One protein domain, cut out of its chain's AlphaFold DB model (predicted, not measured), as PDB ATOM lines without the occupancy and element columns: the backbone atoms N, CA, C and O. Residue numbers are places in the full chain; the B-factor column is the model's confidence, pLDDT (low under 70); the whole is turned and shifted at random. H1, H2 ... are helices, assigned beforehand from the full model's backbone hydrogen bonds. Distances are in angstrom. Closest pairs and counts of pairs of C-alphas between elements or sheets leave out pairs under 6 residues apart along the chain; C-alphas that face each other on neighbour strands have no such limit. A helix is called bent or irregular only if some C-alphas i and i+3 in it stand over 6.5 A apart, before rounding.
ATOM      1  N   PRO A 226     -56.388  -6.973 -61.174       91.56
ATOM      2  CA  PRO A 226     -56.474  -7.704 -59.911       91.56
ATOM      3  C   PRO A 226     -55.109  -7.778 -59.223       91.56
ATOM      4  O   PRO A 226     -55.023  -7.642 -58.006       91.56
ATOM      5  N   TRP A 227     -54.033  -7.914 -60.001       93.25
ATOM      6  CA  TRP A 227     -52.669  -7.990 -59.490       93.25
ATOM      7  C   TRP A 227     -52.233  -6.695 -58.802       93.25
ATOM      8  O   TRP A 227     -51.725  -6.752 -57.682       93.25
ATOM      9  N   LEU A 228     -52.492  -5.531 -59.411       91.94
ATOM     10  CA  LEU A 228     -52.180  -4.230 -58.809       91.94
ATOM     11  C   LEU A 228     -52.951  -4.014 -57.499       91.94
ATOM     12  O   LEU A 228     -52.381  -3.571 -56.497       91.94
ATOM     13  N   LEU A 229     -54.245  -4.343 -57.493       95.25
ATOM     14  CA  LEU A 229     -55.093  -4.176 -56.313       95.25
ATOM     15  C   LEU A 229     -54.698  -5.135 -55.183       95.25
ATOM     16  O   LEU A 229     -54.626  -4.715 -54.024       95.25
ATOM     17  N   SER A 230     -54.385  -6.393 -55.506       96.06
ATOM     18  CA  SER A 230     -53.890  -7.384 -54.546       96.06
ATOM     19  C   SER A 230     -52.509  -7.014 -54.002       96.06
ATOM     20  O   SER A 230     -52.296  -7.115 -52.791       96.06
ATOM     21  N   PHE A 231     -51.600  -6.521 -54.854       96.56
ATOM     22  CA  PHE A 231     -50.300  -5.991 -54.432       96.56
ATOM     23  C   PHE A 231     -50.493  -4.860 -53.424       96.56
ATOM     24  O   PHE A 231     -49.983  -4.941 -52.308       96.56
ATOM     25  N   SER A 232     -51.282  -3.847 -53.794       96.50
ATOM     26  CA  SER A 232     -51.582  -2.698 -52.941       96.50
ATOM     27  C   SER A 232     -52.167  -3.141 -51.600       96.50
ATOM     28  O   SER A 232     -51.692  -2.717 -50.545       96.50
ATOM     29  N   ALA A 233     -53.155  -4.041 -51.617       96.94
ATOM     30  CA  ALA A 233     -53.790  -4.526 -50.398       96.94
ATOM     31  C   ALA A 233     -52.775  -5.187 -49.449       96.94
ATOM     32  O   ALA A 233     -52.727  -4.824 -48.274       96.94
ATOM     33  N   MET A 234     -51.930  -6.095 -49.955       98.06
ATOM     34  CA  MET A 234     -50.914  -6.783 -49.145       98.06
ATOM     35  C   MET A 234     -49.804  -5.839 -48.671       98.06
ATOM     36  O   MET A 234     -49.396  -5.889 -47.510       98.06
ATOM     37  N   PHE A 235     -49.359  -4.934 -49.542       97.94
ATOM     38  CA  PHE A 235     -48.325  -3.950 -49.241       97.94
ATOM     39  C   PHE A 235     -48.756  -3.007 -48.110       97.94
ATOM     40  O   PHE A 235     -48.069  -2.884 -47.093       97.94
ATOM     41  N   PHE A 236     -49.932  -2.380 -48.228       96.94
ATOM     42  CA  PHE A 236     -50.421  -1.455 -47.203       96.94
ATOM     43  C   PHE A 236     -50.887  -2.164 -45.930       96.94
ATOM     44  O   PHE A 236     -50.764  -1.587 -44.847       96.94
ATOM     45  N   PHE A 237     -51.359  -3.410 -46.023       97.44
ATOM     46  CA  PHE A 237     -51.600  -4.248 -44.849       97.44
ATOM     47  C   PHE A 237     -50.301  -4.482 -44.061       97.44
ATOM     48  O   PHE A 237     -50.275  -4.236 -42.853       97.44
ATOM     49  N   SER A 238     -49.204  -4.834 -44.746       97.88
ATOM     50  CA  SER A 238     -47.881  -4.997 -44.127       97.88
ATOM     51  C   SER A 238     -47.390  -3.708 -43.456       97.88
ATOM     52  O   SER A 238     -47.022  -3.717 -42.282       97.88
ATOM     53  N   LEU A 239     -47.461  -2.562 -44.144       96.38
ATOM     54  CA  LEU A 239     -47.051  -1.272 -43.570       96.38
ATOM     55  C   LEU A 239     -47.899  -0.861 -42.359       96.38
ATOM     56  O   LEU A 239     -47.391  -0.295 -41.387       96.38
ATOM     57  N   SER A 240     -49.197  -1.157 -42.397       95.19
ATOM     58  CA  SER A 240     -50.098  -0.897 -41.277       95.19
ATOM     59  C   SER A 240     -49.760  -1.781 -40.069       95.19
ATOM     60  O   SER A 240     -49.723  -1.291 -38.935       95.19
ATOM     61  N   LEU A 241     -49.412  -3.051 -40.307       96.50
ATOM     62  CA  LEU A 241     -48.914  -3.964 -39.277       96.50
ATOM     63  C   LEU A 241     -47.570  -3.528 -38.699       96.50
ATOM     64  O   LEU A 241     -47.410  -3.606 -37.487       96.50
ATOM     65  N   ALA A 242     -46.644  -3.004 -39.502       96.31
ATOM     66  CA  ALA A 242     -45.360  -2.493 -39.012       96.31
ATOM     67  C   ALA A 242     -45.560  -1.416 -37.927       96.31
ATOM     68  O   ALA A 242     -44.911  -1.426 -36.879       96.31
ATOM     69  N   LYS A 243     -46.555  -0.537 -38.112       93.56
ATOM     70  CA  LYS A 243     -46.944   0.445 -37.092       93.56
ATOM     71  C   LYS A 243     -47.538  -0.209 -35.840       93.56
ATOM     72  O   LYS A 243     -47.209   0.204 -34.728       93.56
ATOM     73  N   ARG A 244     -48.413  -1.208 -35.999       94.19
ATOM     74  CA  ARG A 244     -49.010  -1.932 -34.857       94.19
ATOM     75  C   ARG A 244     -47.980  -2.733 -34.078       94.19
ATOM     76  O   ARG A 244     -48.039  -2.739 -32.856       94.19
ATOM     77  N   HIS A 245     -47.004  -3.300 -34.767       95.62
ATOM     78  CA  HIS A 245     -45.877  -3.996 -34.173       95.62
ATOM     79  C   HIS A 245     -45.077  -3.079 -33.239       95.62
ATOM     80  O   HIS A 245     -44.855  -3.422 -32.080       95.62
ATOM     81  N   VAL A 246     -44.742  -1.861 -33.689       94.81
ATOM     82  CA  VAL A 246     -44.071  -0.854 -32.844       94.81
ATOM     83  C   VAL A 246     -44.921  -0.484 -31.625       94.81
ATOM     84  O   VAL A 246     -44.391  -0.317 -30.527       94.81
ATOM     85  N   GLU A 247     -46.236  -0.322 -31.797       93.19
ATOM     86  CA  GLU A 247     -47.148  -0.008 -30.691       93.19
ATOM     87  C   GLU A 247     -47.223  -1.151 -29.662       93.19
ATOM     88  O   GLU A 247     -47.159  -0.867 -28.463       93.19
ATOM     89  N   ALA A 248     -47.301  -2.409 -30.112       94.19
ATOM     90  CA  ALA A 248     -47.327  -3.599 -29.260       94.19
ATOM     91  C   ALA A 248     -46.012  -3.784 -28.498       94.19
ATOM     92  O   ALA A 248     -46.021  -3.840 -27.268       94.19
ATOM     93  N   MET A 249     -44.872  -3.725 -29.195       94.94
ATOM     94  CA  MET A 249     -43.552  -3.796 -28.563       94.94
ATOM     95  C   MET A 249     -43.336  -2.687 -27.532       94.94
ATOM     96  O   MET A 249     -42.834  -2.942 -26.441       94.94
ATOM     97  N   ARG A 250     -43.757  -1.453 -27.837       93.06
ATOM     98  CA  ARG A 250     -43.626  -0.320 -26.908       93.06
ATOM     99  C   ARG A 250     -44.552  -0.441 -25.698       93.06
ATOM    100  O   ARG A 250     -44.242   0.108 -24.641       93.06
ATOM    101  N   ALA A 251     -45.714  -1.072 -25.848       92.25
ATOM    102  CA  ALA A 251     -46.591  -1.372 -24.721       92.25
ATOM    103  C   ALA A 251     -45.969  -2.457 -23.830       92.25
ATOM    104  O   ALA A 251     -45.910  -2.262 -22.617       92.25
ATOM    105  N   CYS A 252     -45.418  -3.507 -24.448       92.94
ATOM    106  CA  CYS A 252     -44.745  -4.618 -23.775       92.94
ATOM    107  C   CYS A 252     -43.517  -4.117 -22.998       92.94
ATOM    108  O   CYS A 252     -43.417  -4.317 -21.792       92.94
ATOM    109  N   SER A 253     -42.659  -3.308 -23.633       92.31
ATOM    110  CA  SER A 253     -41.470  -2.724 -22.993       92.31
ATOM    111  C   SER A 253     -41.790  -1.788 -21.822       92.31
ATOM    112  O   SER A 253     -40.907  -1.455 -21.038       92.31
ATOM    113  N   LYS A 254     -43.024  -1.279 -21.747       91.81
ATOM    114  CA  LYS A 254     -43.500  -0.391 -20.677       91.81
ATOM    115  C   LYS A 254     -44.349  -1.122 -19.634       91.81
ATOM    116  O   LYS A 254     -44.917  -0.439 -18.786       91.81
ATOM    117  N   GLY A 255     -44.478  -2.450 -19.723       90.12
ATOM    118  CA  GLY A 255     -45.290  -3.254 -18.806       90.12
ATOM    119  C   GLY A 255     -46.758  -2.827 -18.770       90.12
ATOM    120  O   GLY A 255     -47.359  -2.783 -17.704       90.12
ATOM    121  N   ARG A 256     -47.317  -2.396 -19.907       88.44
ATOM    122  CA  ARG A 256     -48.741  -2.032 -19.997       88.44
ATOM    123  C   ARG A 256     -49.551  -3.271 -20.320       88.44
ATOM    124  O   ARG A 256     -49.149  -3.984 -21.220       88.44
ATOM    125  N   ASP A 257     -50.736  -3.416 -19.738       84.88
ATOM    126  CA  ASP A 257     -51.607  -4.570 -20.018       84.88
ATOM    127  C   ASP A 257     -52.369  -4.459 -21.349       84.88
ATOM    128  O   ASP A 257     -52.854  -5.448 -21.890       84.88
ATOM    129  N   ALA A 258     -52.501  -3.247 -21.899       87.06
ATOM    130  CA  ALA A 258     -53.278  -3.011 -23.113       87.06
ATOM    131  C   ALA A 258     -52.795  -1.804 -23.928       87.06
ATOM    132  O   ALA A 258     -52.247  -0.823 -23.407       87.06
ATOM    133  N   ILE A 259     -53.094  -1.833 -25.229       87.38
ATOM    134  CA  ILE A 259     -52.907  -0.697 -26.135       87.38
ATOM    135  C   ILE A 259     -54.213   0.103 -26.207       87.38
ATOM    136  O   ILE A 259     -55.209  -0.333 -26.785       87.38
ATOM    137  N   LYS A 260     -54.225   1.312 -25.631       83.94
ATOM    138  CA  LYS A 260     -55.437   2.146 -25.538       83.94
ATOM    139  C   LYS A 260     -56.102   2.356 -26.909       83.94
ATOM    140  O   LYS A 260     -55.515   2.950 -27.814       83.94
ATOM    141  N   GLY A 261     -57.364   1.939 -27.021       82.69
ATOM    142  CA  GLY A 261     -58.196   2.135 -28.214       82.69
ATOM    143  C   GLY A 261     -57.917   1.163 -29.365       82.69
ATOM    144  O   GLY A 261     -58.389   1.415 -30.476       82.69
ATOM    145  N   ARG A 262     -57.165   0.086 -29.112       88.00
ATOM    146  CA  ARG A 262     -56.836  -0.979 -30.067       88.00
ATOM    147  C   ARG A 262     -57.209  -2.341 -29.487       88.00
ATOM    148  O   ARG A 262     -57.268  -2.492 -28.274       88.00
ATOM    149  N   GLY A 263     -57.440  -3.309 -30.369       90.56
ATOM    150  CA  GLY A 263     -57.768  -4.687 -29.990       90.56
ATOM    151  C   GLY A 263     -56.559  -5.602 -29.807       90.56
ATOM    152  O   GLY A 263     -56.757  -6.804 -29.730       90.56
ATOM    153  N   TYR A 264     -55.340  -5.054 -29.807       92.94
ATOM    154  CA  TYR A 264     -54.104  -5.824 -29.649       92.94
ATOM    155  C   TYR A 264     -53.638  -5.798 -28.197       92.94
ATOM    156  O   TYR A 264     -53.715  -4.760 -27.524       92.94
ATOM    157  N   LEU A 265     -53.082  -6.921 -27.768       94.06
ATOM    158  CA  LEU A 265     -52.328  -7.067 -26.538       94.06
ATOM    159  C   LEU A 265     -50.834  -6.792 -26.794       94.06
ATOM    160  O   LEU A 265     -50.346  -6.959 -27.914       94.06
ATOM    161  N   PRO A 266     -50.084  -6.357 -25.771       93.56
ATOM    162  CA  PRO A 266     -48.635  -6.176 -25.876       93.56
ATOM    163  C   PRO A 266     -47.898  -7.438 -26.343       93.56
ATOM    164  O   PRO A 266     -46.949  -7.342 -27.123       93.56
ATOM    165  N   ASP A 267     -48.372  -8.606 -25.909       94.62
ATOM    166  CA  ASP A 267     -47.782  -9.910 -26.220       94.62
ATOM    167  C   ASP A 267     -48.108 -10.403 -27.638       94.62
ATOM    168  O   ASP A 267     -47.499 -11.361 -28.107       94.62
ATOM    169  N   ASP A 268     -48.976  -9.705 -28.382       95.44
ATOM    170  CA  ASP A 268     -49.264 -10.014 -29.791       95.44
ATOM    171  C   ASP A 268     -48.121  -9.597 -30.735       95.44
ATOM    172  O   ASP A 268     -48.197  -9.796 -31.955       95.44
ATOM    173  N   TRP A 269     -47.043  -8.988 -30.221       94.69
ATOM    174  CA  TRP A 269     -45.942  -8.502 -31.053       94.69
ATOM    175  C   TRP A 269     -45.339  -9.578 -31.988       94.69
ATOM    176  O   TRP A 269     -45.065  -9.216 -33.140       94.69
ATOM    177  N   PRO A 270     -45.188 -10.875 -31.617       96.88
ATOM    178  CA  PRO A 270     -44.677 -11.895 -32.535       96.88
ATOM    179  C   PRO A 270     -45.651 -12.177 -33.685       96.88
ATOM    180  O   PRO A 270     -45.225 -12.382 -34.820       96.88
ATOM    181  N   LEU A 271     -46.961 -12.122 -33.419       96.94
ATOM    182  CA  LEU A 271     -47.996 -12.304 -34.441       96.94
ATOM    183  C   LEU A 271     -47.999 -11.141 -35.431       96.94
ATOM    184  O   LEU A 271     -48.009 -11.355 -36.642       96.94
ATOM    185  N   THR A 272     -47.917  -9.901 -34.934       96.62
ATOM    186  CA  THR A 272     -47.827  -8.719 -35.813       96.62
ATOM    187  C   THR A 272     -46.580  -8.753 -36.703       96.62
ATOM    188  O   THR A 272     -46.668  -8.360 -37.866       96.62
ATOM    189  N   LEU A 273     -45.454  -9.279 -36.198       97.19
ATOM    190  CA  LEU A 273     -44.237  -9.509 -36.980       97.19
ATOM    191  C   LEU A 273     -44.453 -10.577 -38.059       97.19
ATOM    192  O   LEU A 273     -44.156 -10.336 -39.229       97.19
ATOM    193  N   GLY A 274     -45.006 -11.733 -37.680       97.94
ATOM    194  CA  GLY A 274     -45.254 -12.853 -38.588       97.94
ATOM    195  C   GLY A 274     -46.203 -12.490 -39.732       97.94
ATOM    196  O   GLY A 274     -45.847 -12.633 -40.902       97.94
ATOM    197  N   TYR A 275     -47.381 -11.942 -39.417       97.88
ATOM    198  CA  TYR A 275     -48.343 -11.487 -40.432       97.88
ATOM    199  C   TYR A 275     -47.774 -10.372 -41.310       97.88
ATOM    200  O   TYR A 275     -48.047 -10.292 -42.511       97.88
ATOM    201  N   GLY A 276     -46.958  -9.516 -40.710       97.44
ATOM    202  CA  GLY A 276     -46.328  -8.395 -41.366       97.44
ATOM    203  C   GLY A 276     -45.301  -8.781 -42.426       97.44
ATOM    204  O   GLY A 276     -45.389  -8.325 -43.567       97.44
ATOM    205  N   LEU A 277     -44.364  -9.659 -42.068       97.81
ATOM    206  CA  LEU A 277     -43.359 -10.189 -42.992       97.81
ATOM    207  C   LEU A 277     -43.988 -11.096 -44.056       97.81
ATOM    208  O   LEU A 277     -43.602 -11.023 -45.221       97.81
ATOM    209  N   ALA A 278     -44.993 -11.902 -43.689       98.19
ATOM    210  CA  ALA A 278     -45.714 -12.743 -44.644       98.19
ATOM    211  C   ALA A 278     -46.420 -11.901 -45.721       98.19
ATOM    212  O   ALA A 278     -46.265 -12.162 -46.912       98.19
ATOM    213  N   SER A 279     -47.137 -10.846 -45.317       98.25
ATOM    214  CA  SER A 279     -47.795  -9.927 -46.255       98.25
ATOM    215  C   SER A 279     -46.806  -9.088 -47.073       98.25
ATOM    216  O   SER A 279     -47.054  -8.855 -48.257       98.25
ATOM    217  N   ALA A 280     -45.658  -8.701 -46.499       98.00
ATOM    218  CA  ALA A 280     -44.574  -8.058 -47.246       98.00
ATOM    219  C   ALA A 280     -44.074  -8.967 -48.377       98.00
ATOM    220  O   ALA A 280     -44.082  -8.561 -49.540       98.00
ATOM    221  N   SER A 281     -43.713 -10.211 -48.061       97.75
ATOM    222  CA  SER A 281     -43.253 -11.193 -49.049       97.75
ATOM    223  C   SER A 281     -44.323 -11.494 -50.101       97.75
ATOM    224  O   SER A 281     -44.019 -11.497 -51.293       97.75
ATOM    225  N   ALA A 282     -45.586 -11.660 -49.687       98.19
ATOM    226  CA  ALA A 282     -46.705 -11.856 -50.606       98.19
ATOM    227  C   ALA A 282     -46.854 -10.680 -51.582       98.19
ATOM    228  O   ALA A 282     -47.027 -10.908 -52.776       98.19
ATOM    229  N   SER A 283     -46.717  -9.432 -51.115       98.12
ATOM    230  CA  SER A 283     -46.770  -8.260 -51.999       98.12
ATOM    231  C   SER A 283     -45.677  -8.303 -53.077       98.12
ATOM    232  O   SER A 283     -45.964  -8.060 -54.245       98.12
ATOM    233  N   ILE A 284     -44.452  -8.716 -52.736       97.94
ATOM    234  CA  ILE A 284     -43.358  -8.832 -53.712       97.94
ATOM    235  C   ILE A 284     -43.643  -9.922 -54.746       97.94
ATOM    236  O   ILE A 284     -43.466  -9.682 -55.938       97.94
ATOM    237  N   VAL A 285     -44.136 -11.089 -54.316       97.62
ATOM    238  CA  VAL A 285     -44.527 -12.170 -55.236       97.62
ATOM    239  C   VAL A 285     -45.644 -11.710 -56.172       97.62
ATOM    240  O   VAL A 285     -45.545 -11.904 -57.379       97.62
ATOM    241  N   ILE A 286     -46.675 -11.043 -55.649       97.19
ATOM    242  CA  ILE A 286     -47.783 -10.519 -56.461       97.19
ATOM    243  C   ILE A 286     -47.280  -9.472 -57.463       97.19
ATOM    244  O   ILE A 286     -47.706  -9.481 -58.613       97.19
ATOM    245  N   MET A 287     -46.345  -8.605 -57.070       95.50
ATOM    246  CA  MET A 287     -45.761  -7.619 -57.982       95.50
ATOM    247  C   MET A 287     -44.901  -8.270 -59.076       95.50
ATOM    248  O   MET A 287     -44.923  -7.824 -60.220       95.50
ATOM    249  N   LEU A 288     -44.181  -9.351 -58.761       94.81
ATOM    250  CA  LEU A 288     -43.475 -10.152 -59.767       94.81
ATOM    251  C   LEU A 288     -44.454 -10.802 -60.755       94.81
ATOM    252  O   LEU A 288     -44.186 -10.798 -61.954       94.81
ATOM    253  N   LEU A 289     -45.592 -11.312 -60.271       93.44
ATOM    254  CA  LEU A 289     -46.654 -11.860 -61.122       93.44
ATOM    255  C   LEU A 289     -47.292 -10.779 -62.003       93.44
ATOM    256  O   LEU A 289     -47.475 -11.016 -63.192       93.44
ATOM    257  N   PHE A 290     -47.553  -9.586 -61.460       91.44
ATOM    258  CA  PHE A 290     -48.015  -8.430 -62.235       91.44
ATOM    259  C   PHE A 290     -47.062  -8.119 -63.396       91.44
ATOM    260  O   PHE A 290     -47.492  -8.010 -64.542       91.44
ATOM    261  N   ILE A 291     -45.755  -8.036 -63.118       90.19
ATOM    262  CA  ILE A 291     -44.756  -7.752 -64.154       90.19
ATOM    263  C   ILE A 291     -44.708  -8.879 -65.190       90.19
ATOM    264  O   ILE A 291     -44.700  -8.613 -66.390       90.19
ATOM    265  N   ALA A 292     -44.691 -10.134 -64.737       88.19
ATOM    266  CA  ALA A 292     -44.540 -11.293 -65.610       88.19
ATOM    267  C   ALA A 292     -45.759 -11.541 -66.514       88.19
ATOM    268  O   ALA A 292     -45.578 -11.987 -67.645       88.19
ATOM    269  N   LEU A 293     -46.974 -11.287 -66.015       86.38
ATOM    270  CA  LEU A 293     -48.224 -11.668 -66.680       86.38
ATOM    271  C   LEU A 293     -48.953 -10.496 -67.347       86.38
ATOM    272  O   LEU A 293     -49.616 -10.712 -68.355       86.38
ATOM    273  N   GLU A 294     -48.857  -9.281 -66.798       82.25
ATOM    274  CA  GLU A 294     -49.620  -8.117 -67.272       82.25
ATOM    275  C   GLU A 294     -48.702  -7.069 -67.909       82.25
ATOM    276  O   GLU A 294     -48.862  -6.753 -69.085       82.25
ATOM    277  N   ALA A 295     -47.680  -6.588 -67.191       75.75
ATOM    278  CA  ALA A 295     -46.835  -5.503 -67.701       75.75
ATOM    279  C   ALA A 295     -45.971  -5.925 -68.899       75.75
ATOM    280  O   ALA A 295     -45.761  -5.143 -69.813       75.75
ATOM    281  N   ARG A 296     -45.477  -7.168 -68.939       69.56
ATOM    282  CA  ARG A 296     -44.709  -7.662 -70.098       69.56
ATOM    283  C   ARG A 296     -45.590  -7.990 -71.307       69.56
ATOM    284  O   ARG A 296     -45.075  -8.136 -72.411       69.56
ATOM    285  N   ALA A 297     -46.895  -8.157 -71.096       63.59
ATOM    286  CA  ALA A 297     -47.839  -8.431 -72.172       63.59
ATOM    287  C   ALA A 297     -48.210  -7.160 -72.954       63.59
ATOM    288  O   ALA A 297     -48.689  -7.265 -74.083       63.59
ATOM    289  N   THR A 298     -47.974  -5.968 -72.393       69.56
ATOM    290  CA  THR A 298     -48.184  -4.707 -73.105       69.56
ATOM    291  C   THR A 298     -47.003  -4.405 -74.033       69.56
ATOM    292  O   THR A 298     -45.842  -4.583 -73.669       69.56
ATOM    293  N   GLN A 299     -47.282  -3.930 -75.252       73.31
ATOM    294  CA  GLN A 299     -46.241  -3.505 -76.207       73.31
ATOM    295  C   GLN A 299     -45.668  -2.108 -75.903       73.31
ATOM    296  O   GLN A 299     -44.926  -1.553 -76.705       73.31
ATOM    297  N   GLU A 300     -45.998  -1.558 -74.736       79.00
ATOM    298  CA  GLU A 300     -45.631  -0.210 -74.294       79.00
ATOM    299  C   GLU A 300     -44.226  -0.139 -73.667       79.00
ATOM    300  O   GLU A 300     -43.714   0.950 -73.435       79.00
ATOM    301  N   TYR A 301     -43.599  -1.284 -73.365       83.12
ATOM    302  CA  TYR A 301     -42.257  -1.342 -72.776       83.12
ATOM    303  C   TYR A 301     -41.245  -1.912 -73.774       83.12
ATOM    304  O   TYR A 301     -41.266  -3.112 -74.069       83.12
ATOM    305  N   HIS A 302     -40.311  -1.083 -74.255       84.88
ATOM    306  CA  HIS A 302     -39.241  -1.526 -75.154       84.88
ATOM    307  C   HIS A 302     -38.216  -2.436 -74.463       84.88
ATOM    308  O   HIS A 302     -37.644  -3.326 -75.098       84.88
ATOM    309  N   ASN A 303     -37.992  -2.252 -73.156       88.12
ATOM    310  CA  ASN A 303     -37.061  -3.069 -72.380       88.12
ATOM    311  C   ASN A 303     -37.651  -3.478 -71.014       88.12
ATOM    312  O   ASN A 303     -37.270  -2.943 -69.967       88.12
ATOM    313  N   PRO A 304     -38.547  -4.483 -70.982       86.81
ATOM    314  CA  PRO A 304     -39.271  -4.867 -69.769       86.81
ATOM    315  C   PRO A 304     -38.376  -5.464 -68.670       86.81
ATOM    316  O   PRO A 304     -38.827  -5.623 -67.537       86.81
ATOM    317  N   ALA A 305     -37.107  -5.786 -68.958       89.44
ATOM    318  CA  ALA A 305     -36.173  -6.287 -67.949       89.44
ATOM    319  C   ALA A 305     -35.947  -5.269 -66.816       89.44
ATOM    320  O   ALA A 305     -35.805  -5.659 -65.655       89.44
ATOM    321  N   TRP A 306     -35.988  -3.968 -67.128       92.88
ATOM    322  CA  TRP A 306     -35.841  -2.908 -66.131       92.88
ATOM    323  C   TRP A 306     -36.972  -2.883 -65.095       92.88
ATOM    324  O   TRP A 306     -36.744  -2.472 -63.957       92.88
ATOM    325  N   LEU A 307     -38.160  -3.411 -65.415       91.38
ATOM    326  CA  LEU A 307     -39.283  -3.470 -64.472       91.38
ATOM    327  C   LEU A 307     -38.964  -4.316 -63.228       91.38
ATOM    328  O   LEU A 307     -39.471  -4.030 -62.143       91.38
ATOM    329  N   TYR A 308     -38.069  -5.307 -63.337       93.12
ATOM    330  CA  TYR A 308     -37.673  -6.169 -62.214       93.12
ATOM    331  C   TYR A 308     -36.840  -5.454 -61.138       93.12
ATOM    332  O   TYR A 308     -36.717  -5.960 -60.018       93.12
ATOM    333  N   VAL A 309     -36.336  -4.246 -61.421       95.75
ATOM    334  CA  VAL A 309     -35.695  -3.393 -60.409       95.75
ATOM    335  C   VAL A 309     -36.696  -2.987 -59.322       95.75
ATOM    336  O   VAL A 309     -36.326  -2.917 -58.148       95.75
ATOM    337  N   ALA A 310     -37.974  -2.781 -59.671       94.50
ATOM    338  CA  ALA A 310     -39.007  -2.390 -58.714       94.50
ATOM    339  C   ALA A 310     -39.237  -3.450 -57.612       94.50
ATOM    340  O   ALA A 310     -39.100  -3.099 -56.438       94.50
ATOM    341  N   PRO A 311     -39.482  -4.743 -57.914       96.00
ATOM    342  CA  PRO A 311     -39.490  -5.821 -56.919       96.00
ATOM    343  C   PRO A 311     -38.272  -5.867 -56.009       96.00
ATOM    344  O   PRO A 311     -38.444  -5.940 -54.791       96.00
ATOM    345  N   GLY A 312     -37.061  -5.775 -56.563       96.62
ATOM    346  CA  GLY A 312     -35.836  -5.781 -55.759       96.62
ATOM    347  C   GLY A 312     -35.761  -4.591 -54.797       96.62
ATOM    348  O   GLY A 312     -35.517  -4.764 -53.599       96.62
ATOM    349  N   GLY A 313     -36.042  -3.385 -55.299       96.69
ATOM    350  CA  GLY A 313     -36.016  -2.156 -54.508       96.69
ATOM    351  C   GLY A 313     -37.086  -2.125 -53.413       96.69
ATOM    352  O   GLY A 313     -36.777  -1.838 -52.254       96.69
ATOM    353  N   VAL A 314     -38.333  -2.481 -53.746       96.50
ATOM    354  CA  VAL A 314     -39.438  -2.537 -52.773       96.50
ATOM    355  C   VAL A 314     -39.187  -3.626 -51.729       96.50
ATOM    356  O   VAL A 314     -39.444  -3.388 -50.550       96.50
ATOM    357  N   PHE A 315     -38.626  -4.780 -52.114       97.19
ATOM    358  CA  PHE A 315     -38.239  -5.826 -51.165       97.19
ATOM    359  C   PHE A 315     -37.223  -5.299 -50.149       97.19
ATOM    360  O   PHE A 315     -37.480  -5.356 -48.946       97.19
ATOM    361  N   MET A 316     -36.109  -4.718 -50.609       96.25
ATOM    362  CA  MET A 316     -35.095  -4.136 -49.720       96.25
ATOM    363  C   MET A 316     -35.685  -3.071 -48.791       96.25
ATOM    364  O   MET A 316     -35.373  -3.029 -47.597       96.25
ATOM    365  N   TRP A 317     -36.557  -2.217 -49.330       96.88
ATOM    366  CA  TRP A 317     -37.211  -1.171 -48.559       96.88
ATOM    367  C   TRP A 317     -38.143  -1.745 -47.481       96.88
ATOM    368  O   TRP A 317     -38.053  -1.334 -46.323       96.88
ATOM    369  N   LEU A 318     -38.967  -2.748 -47.808       96.62
ATOM    370  CA  LEU A 318     -39.841  -3.425 -46.842       96.62
ATOM    371  C   LEU A 318     -39.046  -4.126 -45.735       96.62
ATOM    372  O   LEU A 318     -39.392  -3.976 -44.562       96.62
ATOM    373  N   GLN A 319     -37.952  -4.819 -46.073       94.94
ATOM    374  CA  GLN A 319     -37.076  -5.428 -45.063       94.94
ATOM    375  C   GLN A 319     -36.506  -4.372 -44.111       94.94
ATOM    376  O   GLN A 319     -36.478  -4.565 -42.894       94.94
ATOM    377  N   ARG A 320     -36.116  -3.206 -44.641       95.06
ATOM    378  CA  ARG A 320     -35.643  -2.092 -43.816       95.06
ATOM    379  C   ARG A 320     -36.740  -1.532 -42.908       95.06
ATOM    380  O   ARG A 320     -36.462  -1.268 -41.739       95.06
ATOM    381  N   ILE A 321     -37.967  -1.366 -43.405       95.75
ATOM    382  CA  ILE A 321     -39.109  -0.921 -42.589       95.75
ATOM    383  C   ILE A 321     -39.354  -1.891 -41.434       95.75
ATOM    384  O   ILE A 321     -39.495  -1.448 -40.293       95.75
ATOM    385  N   TRP A 322     -39.349  -3.197 -41.693       96.81
ATOM    386  CA  TRP A 322     -39.534  -4.209 -40.653       96.81
ATOM    387  C   TRP A 322     -38.379  -4.244 -39.650       96.81
ATOM    388  O   TRP A 322     -38.630  -4.282 -38.445       96.81
ATOM    389  N   LEU A 323     -37.131  -4.096 -40.107       95.50
ATOM    390  CA  LEU A 323     -35.967  -3.974 -39.224       95.50
ATOM    391  C   LEU A 323     -36.074  -2.757 -38.289       95.50
ATOM    392  O   LEU A 323     -35.829  -2.867 -37.088       95.50
ATOM    393  N   LEU A 324     -36.454  -1.592 -38.823       94.94
ATOM    394  CA  LEU A 324     -36.635  -0.365 -38.037       94.94
ATOM    395  C   LEU A 324     -37.826  -0.463 -37.080       94.94
ATOM    396  O   LEU A 324     -37.759   0.044 -35.959       94.94
ATOM    397  N   SER A 325     -38.899  -1.123 -37.514       95.06
ATOM    398  CA  SER A 325     -40.101  -1.335 -36.706       95.06
ATOM    399  C   SER A 325     -39.800  -2.235 -35.513       95.06
ATOM    400  O   SER A 325     -40.138  -1.887 -34.383       95.06
ATOM    401  N   HIS A 326     -39.077  -3.332 -35.737       95.06
ATOM    402  CA  HIS A 326     -38.662  -4.242 -34.672       95.06
ATOM    403  C   HIS A 326     -37.687  -3.586 -33.682       95.06
ATOM    404  O   HIS A 326     -37.742  -3.823 -32.481       95.06
ATOM    405  N   ARG A 327     -36.841  -2.667 -34.157       94.62
ATOM    406  CA  ARG A 327     -35.973  -1.838 -33.299       94.62
ATOM    407  C   ARG A 327     -36.701  -0.662 -32.630       94.62
ATOM    408  O   ARG A 327     -36.053   0.158 -31.989       94.62
ATOM    409  N   MET A 328     -38.021  -0.538 -32.800       91.62
ATOM    410  CA  MET A 328     -38.849   0.581 -32.321       91.62
ATOM    411  C   MET A 328     -38.401   1.980 -32.800       91.62
ATOM    412  O   MET A 328     -38.810   2.990 -32.218       91.62
ATOM    413  N   GLY A 329     -37.603   2.046 -33.873       88.00
ATOM    414  CA  GLY A 329     -37.075   3.281 -34.467       88.00
ATOM    415  C   GLY A 329     -37.993   3.914 -35.519       88.00
ATOM    416  O   GLY A 329     -37.737   5.023 -35.983       88.00
ATOM    417  N   LEU A 330     -39.076   3.232 -35.904       87.62
ATOM    418  CA  LEU A 330     -40.103   3.798 -36.775       87.62
ATOM    419  C   LEU A 330     -41.069   4.668 -35.947       87.62
ATOM    420  O   LEU A 330     -41.919   4.163 -35.208       87.62
ATOM    421  N   HIS A 331     -40.918   5.990 -36.047       77.38
ATOM    422  CA  HIS A 331     -41.743   6.965 -35.315       77.38
ATOM    423  C   HIS A 331     -42.883   7.549 -36.156       77.38
ATOM    424  O   HIS A 331     -43.972   7.797 -35.634       77.38
ATOM    425  N   ASP A 332     -42.627   7.745 -37.448       70.62
ATOM    426  CA  ASP A 332     -43.571   8.319 -38.399       70.62
ATOM    427  C   ASP A 332     -44.420   7.228 -39.079       70.62
ATOM    428  O   ASP A 332     -44.129   6.033 -39.031       70.62
ATOM    429  N   ASP A 333     -45.504   7.654 -39.728       82.62
ATOM    430  CA  ASP A 333     -46.254   6.815 -40.666       82.62
ATOM    431  C   ASP A 333     -45.311   6.328 -41.791       82.62
ATOM    432  O   ASP A 333     -44.573   7.162 -42.322       82.62
ATOM    433  N   PRO A 334     -45.317   5.036 -42.178       82.81
ATOM    434  CA  PRO A 334     -44.386   4.504 -43.179       82.81
ATOM    435  C   PRO A 334     -44.358   5.279 -44.501       82.81
ATOM    436  O   PRO A 334     -43.308   5.381 -45.130       82.81
ATOM    437  N   ILE A 335     -45.484   5.871 -44.908       81.50
ATOM    438  CA  ILE A 335     -45.564   6.676 -46.135       81.50
ATOM    439  C   ILE A 335     -44.846   8.011 -45.947       81.50
ATOM    440  O   ILE A 335     -44.085   8.445 -46.806       81.50
ATOM    441  N   VAL A 336     -45.041   8.659 -44.797       83.00
ATOM    442  CA  VAL A 336     -44.331   9.901 -44.464       83.00
ATOM    443  C   VAL A 336     -42.836   9.632 -44.304       83.00
ATOM    444  O   VAL A 336     -42.017  10.439 -44.738       83.00
ATOM    445  N   PHE A 337     -42.479   8.484 -43.724       86.25
ATOM    446  CA  PHE A 337     -41.101   8.025 -43.632       86.25
ATOM    447  C   PHE A 337     -40.474   7.861 -45.022       86.25
ATOM    448  O   PHE A 337     -39.396   8.403 -45.255       86.25
ATOM    449  N   ALA A 338     -41.173   7.215 -45.964       85.31
ATOM    450  CA  ALA A 338     -40.700   7.036 -47.340       85.31
ATOM    451  C   ALA A 338     -40.344   8.364 -48.034       85.31
ATOM    452  O   ALA A 338     -39.385   8.422 -48.798       85.31
ATOM    453  N   LEU A 339     -41.094   9.433 -47.739       85.00
ATOM    454  CA  LEU A 339     -40.910  10.758 -48.340       85.00
ATOM    455  C   LEU A 339     -39.798  11.598 -47.692       85.00
ATOM    456  O   LEU A 339     -39.355  12.577 -48.287       85.00
ATOM    457  N   LYS A 340     -39.366  11.265 -46.471       86.31
ATOM    458  CA  LYS A 340     -38.344  12.033 -45.734       86.31
ATOM    459  C   LYS A 340     -36.991  11.330 -45.672       86.31
ATOM    460  O   LYS A 340     -35.956  11.986 -45.569       86.31
ATOM    461  N   ASP A 341     -36.992  10.004 -45.662       92.25
ATOM    462  CA  ASP A 341     -35.795   9.198 -45.464       92.25
ATOM    463  C   ASP A 341     -34.958   9.121 -46.749       92.25
ATOM    464  O   ASP A 341     -35.424   8.663 -47.789       92.25
ATOM    465  N   LYS A 342     -33.687   9.538 -46.666       93.00
ATOM    466  CA  LYS A 342     -32.778   9.622 -47.825       93.00
ATOM    467  C   LYS A 342     -32.615   8.284 -48.549       93.00
ATOM    468  O   LYS A 342     -32.580   8.257 -49.773       93.00
ATOM    469  N   THR A 343     -32.526   7.180 -47.806       93.25
ATOM    470  CA  THR A 343     -32.412   5.835 -48.393       93.25
ATOM    471  C   THR A 343     -33.685   5.454 -49.142       93.25
ATOM    472  O   THR A 343     -33.607   4.917 -50.241       93.25
ATOM    473  N   SER A 344     -34.854   5.769 -48.580       93.62
ATOM    474  CA  SER A 344     -36.147   5.552 -49.237       93.62
ATOM    475  C   SER A 344     -36.275   6.370 -50.526       93.62
ATOM    476  O   SER A 344     -36.670   5.820 -51.552       93.62
ATOM    477  N   LEU A 345     -35.860   7.641 -50.505       94.00
ATOM    478  CA  LEU A 345     -35.838   8.504 -51.691       94.00
ATOM    479  C   LEU A 345     -34.876   7.989 -52.771       94.00
ATOM    480  O   LEU A 345     -35.231   7.997 -53.945       94.00
ATOM    481  N   LEU A 346     -33.692   7.497 -52.385       96.25
ATOM    482  CA  LEU A 346     -32.731   6.902 -53.319       96.25
ATOM    483  C   LEU A 346     -33.300   5.647 -53.996       96.25
ATOM    484  O   LEU A 346     -33.226   5.531 -55.215       96.25
ATOM    485  N   ILE A 347     -33.896   4.731 -53.224       95.50
ATOM    486  CA  ILE A 347     -34.548   3.531 -53.777       95.50
ATOM    487  C   ILE A 347     -35.680   3.941 -54.726       95.50
ATOM    488  O   ILE A 347     -35.760   3.424 -55.838       95.50
ATOM    489  N   GLY A 348     -36.515   4.904 -54.325       94.25
ATOM    490  CA  GLY A 348     -37.584   5.435 -55.173       94.25
ATOM    491  C   GLY A 348     -37.068   6.036 -56.483       94.25
ATOM    492  O   GLY A 348     -37.630   5.758 -57.539       94.25
ATOM    493  N   ALA A 349     -35.971   6.797 -56.439       95.25
ATOM    494  CA  ALA A 349     -35.344   7.374 -57.628       95.25
ATOM    495  C   ALA A 349     -34.783   6.298 -58.575       95.25
ATOM    496  O   ALA A 349     -34.966   6.403 -59.785       95.25
ATOM    497  N   ILE A 350     -34.160   5.243 -58.037       96.31
ATOM    498  CA  ILE A 350     -33.673   4.099 -58.828       96.31
ATOM    499  C   ILE A 350     -34.842   3.383 -59.517       96.31
ATOM    500  O   ILE A 350     -34.750   3.064 -60.699       96.31
ATOM    501  N   ILE A 351     -35.950   3.165 -58.802       95.25
ATOM    502  CA  ILE A 351     -37.157   2.544 -59.366       95.25
ATOM    503  C   ILE A 351     -37.757   3.420 -60.472       95.25
ATOM    504  O   ILE A 351     -38.096   2.905 -61.533       95.25
ATOM    505  N   ALA A 352     -37.864   4.732 -60.249       92.38
ATOM    506  CA  ALA A 352     -38.392   5.664 -61.243       92.38
ATOM    507  C   ALA A 352     -37.520   5.706 -62.509       92.38
ATOM    508  O   ALA A 352     -38.052   5.673 -63.616       92.38
ATOM    509  N   LEU A 353     -36.191   5.715 -62.351       94.62
ATOM    510  CA  LEU A 353     -35.256   5.632 -63.473       94.62
ATOM    511  C   LEU A 353     -35.412   4.311 -64.232       94.62
ATOM    512  O   LEU A 353     -35.464   4.321 -65.453       94.62
ATOM    513  N   ALA A 354     -35.525   3.184 -63.525       93.69
ATOM    514  CA  ALA A 354     -35.729   1.886 -64.160       93.69
ATOM    515  C   ALA A 354     -37.053   1.826 -64.938       93.69
ATOM    516  O   ALA A 354     -37.085   1.299 -66.042       93.69
ATOM    517  N   PHE A 355     -38.130   2.415 -64.412       89.62
ATOM    518  CA  PHE A 355     -39.396   2.519 -65.139       89.62
ATOM    519  C   PHE A 355     -39.254   3.372 -66.410       89.62
ATOM    520  O   PHE A 355     -39.729   2.973 -67.467       89.62
ATOM    521  N   ALA A 356     -38.535   4.497 -66.335       89.62
ATOM    522  CA  ALA A 356     -38.256   5.350 -67.492       89.62
ATOM    523  C   ALA A 356     -37.338   4.697 -68.542       89.62
ATOM    524  O   ALA A 356     -37.408   5.071 -69.701       89.62
ATOM    525  N   LEU A 357     -36.479   3.749 -68.147       91.81
ATOM    526  CA  LEU A 357     -35.657   2.943 -69.062       91.81
ATOM    527  C   LEU A 357     -36.410   1.729 -69.634       91.81
ATOM    528  O   LEU A 357     -35.900   1.071 -70.544       91.81
ATOM    529  N   ALA A 358     -37.558   1.377 -69.047       89.19
ATOM    530  CA  ALA A 358     -38.382   0.259 -69.490       89.19
ATOM    531  C   ALA A 358     -39.314   0.648 -70.639       89.19
ATOM    532  O   ALA A 358     -39.517  -0.177 -71.532       89.19
ATOM    533  N   VAL A 359     -39.889   1.858 -70.562       85.31
ATOM    534  CA  VAL A 359     -40.619   2.524 -71.653       85.31
ATOM    535  C   VAL A 359     -39.611   2.863 -72.733       85.31
ATOM    536  O   VAL A 359     -39.792   2.336 -73.845       85.31
TER     537      VAL A 359
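This is residues 226 to 359 of the 359 residues of an uncharacterized protein of Mesorhizobium sp. 131-2-5 (UniProt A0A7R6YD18). Three long helices, H1, H2 and H3, stand side by side in an up-and-down bundle, and the shorter H5 packs along H3, away from H1 and H2. The short H4 makes a corner with H5, and the bare loop of residues 253 to 265 lies at one end of the bundle. The printed part has 134 residues with five named helices, in the order H1, H2, H3, H4, H5, and no named strand: its class is all helix. It is only just compact, close to loose, with a radius of gyration of the C-alphas of 16.9 A, and its elongated outline spans 57 by 30 by 19 A.

H1, residues 226 to 252, and H2, residues 266 to 293, form a helical hairpin. They touch, closest at the C-alphas of Ala 248 and Pro 266, 4.5 A apart, and run opposite ways at a shallow tilt of 19 degrees. H2 and H3, residues 304 to 326, form a second helical hairpin. They touch, closest at the C-alphas of Ile 284 and Pro 311, 5.9 A apart, at a shallow tilt of 4 degrees, opposite ways. H3 is the hub, touching three other helices. It touches H1 with residues 321 to 326 alone, closest at the C-alphas of Ser 325 and Val 246, 5.6 A apart; the two run the same way at a shallow tilt of 17 degrees. H4, residues 334 to 340, is close to H1 but not clearly touching: the closest C-alphas, of Leu 239 and Pro 334, are 6.4 A apart. H5, residues 342 to 358, touches H4 only at the corner, about perpendicular at 90 degrees, with the C-alphas of Ala 338 and Ser 344 closest at 5.2 A. H5 touches H3, closest at the C-alphas of Trp 306 and Ala 354, 5.2 A apart, at a shallow tilt of 16 degrees, opposite ways. H5 is apart from H1 and H2. Every O i to N i+4 pair is within hydrogen-bond range in H1, H4 and H5; in H2 it is 22 of 24 and in H3 15 of 19.

H1 begins at C-alpha 226 at (-56.474, -7.704, -59.911) and is 38.1 A long. H2 is 41.2 A long and irregular: C-alphas 267 and 270 are 7.3 A apart. H3 is 35.1 A long, H4 10.0 A and H5 24.3 A, ending at C-alpha 358 at (-38.382, 0.259, -69.490).

The C-alphas of Gly 255 and Gln 299, the two farthest apart, are 57.4 A from each other. The printed part has no cut. The link from H1 to H2 is long, and that from H4 to H5 is tight. Mean pLDDT of the printed part is 91.8; residues 296 to 298 are under 70.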